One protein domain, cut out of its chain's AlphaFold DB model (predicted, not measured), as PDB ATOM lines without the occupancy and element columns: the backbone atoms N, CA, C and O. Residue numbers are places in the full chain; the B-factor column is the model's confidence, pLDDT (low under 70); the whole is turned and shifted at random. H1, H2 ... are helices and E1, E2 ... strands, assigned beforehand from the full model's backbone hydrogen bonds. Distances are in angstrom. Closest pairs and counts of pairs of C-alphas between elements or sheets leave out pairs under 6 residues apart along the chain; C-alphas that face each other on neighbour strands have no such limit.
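Overview. This is residues 13 to 72 of the 72 residues of the protein "Putative phosphoglycerate/bisphosphoglycerate mut ase" of Streptococcus gallolyticus (UniProt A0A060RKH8). A short helix, H1, grazes a three-stranded sheet: the long hairpin E1 and E2, with short E3 beside residues 60 to 63 of E2. A long loop, residues 30 to 45, joins helix and sheet. The printed part has 60 residues, under half in named elements, in the order H1, E1, E2, E3; the class is mixed, helices and strands. It is compact, radius of gyration of the C-alphas 11.5 A, spanning 33 by 28 by 21 A.

Arrangement. H1, residues 21 to 29, has every O i to N i+4 pair within hydrogen-bond range. It only grazes the sheet, with residues 24 to 28; the C-alphas of Phe 28 and Leu 58, its closest pair with E2, residues 55 to 63, are 8.0 A apart. E1, residues 46 to 52, and E2 form an antiparallel hairpin at 160 degrees, with N 48 and O 60 within hydrogen-bond range at 2.9 A. E2 and E3, residues 68 to 71, form another at 158 degrees, with N 61 and O 70 at 2.8 A. The three make a meander, each strand the antiparallel neighbour of the one before.

Along the chain. H1 begins at C-alpha 21 (5.445, -0.184, 41.609). E1 is 19.2 A long and E2 23.9 A. E3 ends at C-alpha 71 (15.927, -14.559, 33.857).

Size, cuts and confidence. The printed part has no cut. The link H1 to E1 is long; pLDDT is under 70 at residues 34 to 39.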
ATOM      1  N   ALA A  13       3.752  -6.588  17.850       88.12
ATOM      2  CA  ALA A  13       4.124  -5.286  18.394       88.12
ATOM      3  C   ALA A  13       4.863  -5.391  19.743       88.12
ATOM      4  O   ALA A  13       4.522  -6.173  20.630       88.12
ATOM      5  N   THR A  14       5.848  -4.511  19.945       89.75
ATOM      6  CA  THR A  14       6.488  -4.298  21.252       89.75
ATOM      7  C   THR A  14       5.897  -3.065  21.928       89.75
ATOM      8  O   THR A  14       5.897  -1.977  21.353       89.75
ATOM      9  N   ILE A  15       5.433  -3.219  23.168       89.94
ATOM     10  CA  ILE A  15       4.804  -2.147  23.949       89.94
ATOM     11  C   ILE A  15       5.676  -1.822  25.159       89.94
ATOM     12  O   ILE A  15       6.021  -2.707  25.939       89.94
ATOM     13  N   LEU A  16       5.979  -0.538  25.358       91.06
ATOM     14  CA  LEU A  16       6.565  -0.041  26.600       91.06
ATOM     15  C   LEU A  16       5.473   0.603  27.457       91.06
ATOM     16  O   LEU A  16       4.941   1.656  27.107       91.06
ATOM     17  N   ALA A  17       5.169  -0.011  28.598       89.38
ATOM     18  CA  ALA A  17       4.285   0.558  29.607       89.38
ATOM     19  C   ALA A  17       5.107   1.057  30.802       89.38
ATOM     20  O   ALA A  17       5.909   0.316  31.365       89.38
ATOM     21  N   VAL A  18       4.886   2.310  31.207       90.69
ATOM     22  CA  VAL A  18       5.528   2.914  32.383       90.69
ATOM     23  C   VAL A  18       4.463   3.152  33.443       90.69
ATOM     24  O   VAL A  18       3.435   3.767  33.168       90.69
ATOM     25  N   SER A  19       4.697   2.647  34.650       89.31
ATOM     26  CA  SER A  19       3.750   2.753  35.759       89.31
ATOM     27  C   SER A  19       4.474   2.809  37.104       89.31
ATOM     28  O   SER A  19       5.702   2.786  37.174       89.31
ATOM     29  N   HIS A  20       3.703   2.894  38.184       90.00
ATOM     30  CA  HIS A  20       4.206   2.798  39.549       90.00
ATOM     31  C   HIS A  20       4.346   1.341  40.002       90.00
ATOM     32  O   HIS A  20       3.695   0.438  39.472       90.00
ATOM     33  N   ALA A  21       5.146   1.135  41.053       85.56
ATOM     34  CA  ALA A  21       5.445  -0.184  41.609       85.56
ATOM     35  C   ALA A  21       4.187  -1.026  41.883       85.56
ATOM     36  O   ALA A  21       4.155  -2.201  41.536       85.56
ATOM     37  N   GLY A  22       3.120  -0.428  42.425       84.38
ATOM     38  CA  GLY A  22       1.890  -1.160  42.753       84.38
ATOM     39  C   GLY A  22       1.229  -1.851  41.554       84.38
ATOM     40  O   GLY A  22       0.743  -2.975  41.685       84.38
ATOM     41  N   ALA A  23       1.253  -1.225  40.372       86.12
ATOM     42  CA  ALA A  23       0.688  -1.831  39.169       86.12
ATOM     43  C   ALA A  23       1.531  -3.031  38.724       86.12
ATOM     44  O   ALA A  23       0.994  -4.119  38.544       86.12
ATOM     45  N   ILE A  24       2.852  -2.855  38.627       86.12
ATOM     46  CA  ILE A  24       3.788  -3.913  38.218       86.12
ATOM     47  C   ILE A  24       3.721  -5.108  39.177       86.12
ATOM     48  O   ILE A  24       3.630  -6.250  38.731       86.12
ATOM     49  N   MET A  25       3.672  -4.861  40.489       83.94
ATOM     50  CA  MET A  25       3.567  -5.926  41.490       83.94
ATOM     51  C   MET A  25       2.278  -6.741  41.368       83.94
ATOM     52  O   MET A  25       2.287  -7.930  41.680       83.94
ATOM     53  N   SER A  26       1.189  -6.141  40.880       83.94
ATOM     54  CA  SER A  26      -0.065  -6.863  40.632       83.94
ATOM     55  C   SER A  26       0.079  -7.870  39.483       83.94
ATOM     56  O   SER A  26      -0.390  -8.996  39.609       83.94
ATOM     57  N   PHE A  27       0.787  -7.508  38.404       81.12
ATOM     58  CA  PHE A  27       1.117  -8.439  37.312       81.12
ATOM     59  C   PHE A  27       2.102  -9.514  37.762       81.12
ATOM     60  O   PHE A  27       1.918 -10.688  37.460       81.12
ATOM     61  N   PHE A  28       3.138  -9.124  38.507       82.81
ATOM     62  CA  PHE A  28       4.141 -10.058  39.007       82.81
ATOM     63  C   PHE A  28       3.533 -11.116  39.939       82.81
ATOM     64  O   PHE A  28       3.825 -12.298  39.797       82.81
ATOM     65  N   SER A  29       2.646 -10.707  40.850       80.94
ATOM     66  CA  SER A  29       2.010 -11.620  41.812       80.94
ATOM     67  C   SER A  29       1.087 -12.644  41.146       80.94
ATOM     68  O   SER A  29       0.881 -13.723  41.687       80.94
ATOM     69  N   ALA A  30       0.545 -12.325  39.971       81.06
ATOM     70  CA  ALA A  30      -0.350 -13.208  39.231       81.06
ATOM     71  C   ALA A  30       0.378 -14.305  38.426       81.06
ATOM     72  O   ALA A  30      -0.277 -15.179  37.871       81.06
ATOM     73  N   LEU A  31       1.716 -14.285  38.378       75.88
ATOM     74  CA  LEU A  31       2.530 -15.301  37.696       75.88
ATOM     75  C   LEU A  31       2.713 -16.603  38.494       75.88
ATOM     76  O   LEU A  31       3.345 -17.514  37.969       75.88
ATOM     77  N   GLU A  32       2.243 -16.660  39.747       74.00
ATOM     78  CA  GLU A  32       2.338 -17.835  40.636       74.00
ATOM     79  C   GLU A  32       3.732 -18.500  40.634       74.00
ATOM     80  O   GLU A  32       3.868 -19.708  40.479       74.00
ATOM     81  N   LEU A  33       4.798 -17.699  40.766       71.62
ATOM     82  CA  LEU A  33       6.172 -18.213  40.747       71.62
ATOM     83  C   LEU A  33       6.433 -19.151  41.940       71.62
ATOM     84  O   LEU A  33       6.263 -18.741  43.087       71.62
ATOM     85  N   ASP A  34       6.930 -20.365  41.672       68.88
ATOM     86  CA  ASP A  34       7.243 -21.380  42.697       68.88
ATOM     87  C   ASP A  34       8.306 -20.920  43.709       68.88
ATOM     88  O   ASP A  34       8.307 -21.334  44.867       68.88
ATOM     89  N   ASN A  35       9.219 -20.049  43.273       64.44
ATOM     90  CA  ASN A  35      10.192 -19.381  44.123       64.44
ATOM     91  C   ASN A  35      10.078 -17.878  43.902       64.44
ATOM     92  O   ASN A  35      10.244 -17.395  42.782       64.44
ATOM     93  N   HIS A  36       9.843 -17.134  44.980       63.03
ATOM     94  CA  HIS A  36       9.975 -15.686  44.967       63.03
ATOM     95  C   HIS A  36      11.436 -15.340  45.264       63.03
ATOM     96  O   HIS A  36      11.847 -15.427  46.423       63.03
ATOM     97  N   PRO A  37      12.256 -14.975  44.264       61.38
ATOM     98  CA  PRO A  37      13.536 -14.347  44.560       61.38
ATOM     99  C   PRO A  37      13.306 -13.117  45.455       61.38
ATOM    100  O   PRO A  37      12.318 -12.398  45.283       61.38
ATOM    101  N   GLU A  38      14.207 -12.876  46.415       65.12
ATOM    102  CA  GLU A  38      14.263 -11.617  47.171       65.12
ATOM    103  C   GLU A  38      14.614 -10.488  46.194       65.12
ATOM    104  O   GLU A  38      15.768 -10.101  46.010       65.12
ATOM    105  N   LEU A  39      13.605 -10.004  45.475       66.88
ATOM    106  CA  LEU A  39      13.765  -8.963  44.481       66.88
ATOM    107  C   LEU A  39      13.463  -7.619  45.124       66.88
ATOM    108  O   LEU A  39      12.318  -7.255  45.389       66.88
ATOM    109  N   HIS A  40      14.525  -6.854  45.336       71.44
ATOM    110  CA  HIS A  40      14.420  -5.436  45.623       71.44
ATOM    111  C   HIS A  40      14.326  -4.682  44.298       71.44
ATOM    112  O   HIS A  40      15.337  -4.371  43.674       71.44
ATOM    113  N   PHE A  41      13.103  -4.395  43.856       75.81
ATOM    114  CA  PHE A  41      12.898  -3.583  42.661       75.81
ATOM    115  C   PHE A  41      13.185  -2.116  42.967       75.81
ATOM    116  O   PHE A  41      12.456  -1.462  43.716       75.81
ATOM    117  N   SER A  42      14.260  -1.603  42.382       80.75
ATOM    118  CA  SER A  42      14.545  -0.177  42.373       80.75
ATOM    119  C   SER A  42      13.607   0.542  41.393       80.75
ATOM    120  O   SER A  42      12.933  -0.063  40.550       80.75
ATOM    121  N   ASN A  43      13.538   1.871  41.502       87.56
ATOM    122  CA  ASN A  43      12.904   2.664  40.455       87.56
ATOM    123  C   ASN A  43      13.584   2.373  39.111       87.56
ATOM    124  O   ASN A  43      14.799   2.205  39.054       87.56
ATOM    125  N   CYS A  44      12.792   2.377  38.038       90.38
ATOM    126  CA  CYS A  44      13.232   2.079  36.672       90.38
ATOM    127  C   CYS A  44      13.555   0.603  36.375       90.38
ATOM    128  O   CYS A  44      13.985   0.329  35.256       90.38
ATOM    129  N   CYS A  45      13.297  -0.349  37.281       91.06
ATOM    130  CA  CYS A  45      13.311  -1.767  36.910       91.06
ATOM    131  C   CYS A  45      12.327  -2.056  35.764       91.06
ATOM    132  O   CYS A  45      11.188  -1.580  35.765       91.06
ATOM    133  N   ILE A  46      12.767  -2.864  34.800       92.75
ATOM    134  CA  ILE A  46      11.995  -3.232  33.612       92.75
ATOM    135  C   ILE A  46      11.637  -4.709  33.707       92.75
ATOM    136  O   ILE A  46      12.513  -5.561  33.838       92.75
ATOM    137  N   PHE A  47      10.350  -5.006  33.591       91.75
ATOM    138  CA  PHE A  47       9.830  -6.363  33.561       91.75
ATOM    139  C   PHE A  47       9.450  -6.675  32.122       91.75
ATOM    140  O   PHE A  47       8.591  -6.005  31.545       91.75
ATOM    141  N   ASN A  48      10.126  -7.655  31.531       92.56
ATOM    142  CA  ASN A  48       9.880  -8.054  30.157       92.56
ATOM    143  C   ASN A  48       8.924  -9.243  30.124       92.56
ATOM    144  O   ASN A  48       9.269 -10.315  30.622       92.56
ATOM    145  N   TYR A  49       7.769  -9.057  29.496       90.25
ATOM    146  CA  TYR A  49       6.756 -10.090  29.340       90.25
ATOM    147  C   TYR A  49       6.605 -10.476  27.870       90.25
ATOM    148  O   TYR A  49       6.544  -9.603  27.007       90.25
ATOM    149  N   SER A  50       6.492 -11.773  27.604       90.50
ATOM    150  CA  SER A  50       5.911 -12.273  26.359       90.50
ATOM    151  C   SER A  50       4.407 -12.385  26.548       90.50
ATOM    152  O   SER A  50       3.966 -12.873  27.586       90.50
ATOM    153  N   ILE A  51       3.623 -11.936  25.570       86.69
ATOM    154  CA  ILE A  51       2.164 -12.037  25.610       86.69
ATOM    155  C   ILE A  51       1.708 -12.847  24.401       86.69
ATOM    156  O   ILE A  51       2.042 -12.515  23.266       86.69
ATOM    157  N   THR A  52       0.947 -13.912  24.635       86.00
ATOM    158  CA  THR A  52       0.407 -14.793  23.588       86.00
ATOM    159  C   THR A  52      -0.994 -15.215  24.000       86.00
ATOM    160  O   THR A  52      -1.192 -15.581  25.148       86.00
ATOM    161  N   ASP A  53      -1.992 -15.108  23.119       81.12
ATOM    162  CA  ASP A  53      -3.375 -15.546  23.390       81.12
ATOM    163  C   ASP A  53      -3.959 -15.078  24.747       81.12
ATOM    164  O   ASP A  53      -4.733 -15.776  25.398       81.12
ATOM    165  N   SER A  54      -3.630 -13.848  25.166       75.69
ATOM    166  CA  SER A  54      -4.006 -13.236  26.460       75.69
ATOM    167  C   SER A  54      -3.333 -13.814  27.713       75.69
ATOM    168  O   SER A  54      -3.637 -13.362  28.819       75.69
ATOM    169  N   THR A  55      -2.398 -14.752  27.573       81.06
ATOM    170  CA  THR A  55      -1.485 -15.155  28.650       81.06
ATOM    171  C   THR A  55      -0.218 -14.313  28.599       81.06
ATOM    172  O   THR A  55       0.221 -13.905  27.524       81.06
ATOM    173  N   TYR A  56       0.365 -14.032  29.762       84.12
ATOM    174  CA  TYR A  56       1.621 -13.299  29.870       84.12
ATOM    175  C   TYR A  56       2.645 -14.118  30.648       84.12
ATOM    176  O   TYR A  56       2.372 -14.607  31.742       84.12
ATOM    177  N   ASP A  57       3.845 -14.208  30.093       87.25
ATOM    178  CA  ASP A  57       4.980 -14.903  30.678       87.25
ATOM    179  C   ASP A  57       6.097 -13.908  30.946       87.25
ATOM    180  O   ASP A  57       6.586 -13.244  30.033       87.25
ATOM    181  N   LEU A  58       6.520 -13.803  32.205       88.75
ATOM    182  CA  LEU A  58       7.720 -13.050  32.545       88.75
ATOM    183  C   LEU A  58       8.938 -13.758  31.951       88.75
ATOM    184  O   LEU A  58       9.209 -14.904  32.282       88.75
ATOM    185  N   ILE A  59       9.677 -13.064  31.095       91.81
ATOM    186  CA  ILE A  59      10.894 -13.589  30.474       91.81
ATOM    187  C   ILE A  59      12.108 -13.238  31.325       91.81
ATOM    188  O   ILE A  59      12.956 -14.083  31.590       91.81
ATOM    189  N   LYS A  60      12.195 -11.970  31.735       91.00
ATOM    190  CA  LYS A  60      13.309 -11.451  32.528       91.00
ATOM    191  C   LYS A  60      12.962 -10.141  33.211       91.00
ATOM    192  O   LYS A  60      12.065  -9.414  32.774       91.00
ATOM    193  N   ILE A  61      13.745  -9.810  34.225       90.31
ATOM    194  CA  ILE A  61      13.739  -8.518  34.900       90.31
ATOM    195  C   ILE A  61      15.107  -7.877  34.709       90.31
ATOM    196  O   ILE A  61      16.137  -8.522  34.883       90.31
ATOM    197  N   ILE A  62      15.112  -6.604  34.336       91.62
ATOM    198  CA  ILE A  62      16.320  -5.828  34.082       91.62
ATOM    199  C   ILE A  62      16.359  -4.701  35.108       91.62
ATOM    200  O   ILE A  62      15.450  -3.868  35.142       91.62
ATOM    201  N   ASP A  63      17.412  -4.662  35.917       90.88
ATOM    202  CA  ASP A  63      17.713  -3.526  36.784       90.88
ATOM    203  C   ASP A  63      18.775  -2.652  36.100       90.88
ATOM    204  O   ASP A  63      19.963  -2.993  36.105       90.88
ATOM    205  N   PRO A  64      18.386  -1.519  35.488       89.44
ATOM    206  CA  PRO A  64      19.325  -0.673  34.764       89.44
ATOM    207  C   PRO A  64      20.296   0.074  35.686       89.44
ATOM    208  O   PRO A  64      21.313   0.567  35.205       89.44
ATOM    209  N   ILE A  65      20.001   0.181  36.987       88.31
ATOM    210  CA  ILE A  65      20.858   0.888  37.944       88.31
ATOM    211  C   ILE A  65      22.043   0.008  38.344       88.31
ATOM    212  O   ILE A  65      23.176   0.483  38.374       88.31
ATOM    213  N   SER A  66      21.793  -1.272  38.629       87.94
ATOM    214  CA  SER A  66      22.846  -2.238  38.975       87.94
ATOM    215  C   SER A  66      23.436  -2.973  37.764       87.94
ATOM    216  O   SER A  66      24.492  -3.599  37.880       87.94
ATOM    217  N   GLY A  67      22.772  -2.908  36.606       88.12
ATOM    218  CA  GLY A  67      23.137  -3.642  35.394       88.12
ATOM    219  C   GLY A  67      22.820  -5.140  35.455       88.12
ATOM    220  O   GLY A  67      23.286  -5.890  34.598       88.12
ATOM    221  N   GLN A  68      22.069  -5.588  36.465       87.75
ATOM    222  CA  GLN A  68      21.706  -6.993  36.641       87.75
ATOM    223  C   GLN A  68      20.523  -7.384  35.749       87.75
ATOM    224  O   GLN A  68      19.603  -6.597  35.510       87.75
ATOM    225  N   ILE A  69      20.546  -8.634  35.285       89.81
ATOM    226  CA  ILE A  69      19.451  -9.263  34.546       89.81
ATOM    227  C   ILE A  69      19.098 -10.559  35.268       89.81
ATOM    228  O   ILE A  69      19.972 -11.383  35.528       89.81
ATOM    229  N   TYR A  70      17.819 -10.710  35.590       86.00
ATOM    230  CA  TYR A  70      17.258 -11.883  36.244       86.00
ATOM    231  C   TYR A  70      16.339 -12.583  35.249       86.00
ATOM    232  O   TYR A  70      15.266 -12.063  34.941       86.00
ATOM    233  N   ASP A  71      16.765 -13.721  34.716       83.69
ATOM    234  CA  ASP A  71      15.927 -14.559  33.857       83.69
ATOM    235  C   ASP A  71      14.971 -15.414  34.716       83.69
ATOM    236  O   ASP A  71      15.304 -15.746  35.858       83.69
ATOM    237  N   LYS A  72      13.765 -15.704  34.197       71.19
ATOM    238  CA  LYS A  72      12.779 -16.588  34.853       71.19
ATOM    239  C   LYS A  72      13.250 -18.042  34.859       71.19
ATOM    240  O   LYS A  72      13.778 -18.497  33.820       71.19
TER     241      LYS A  72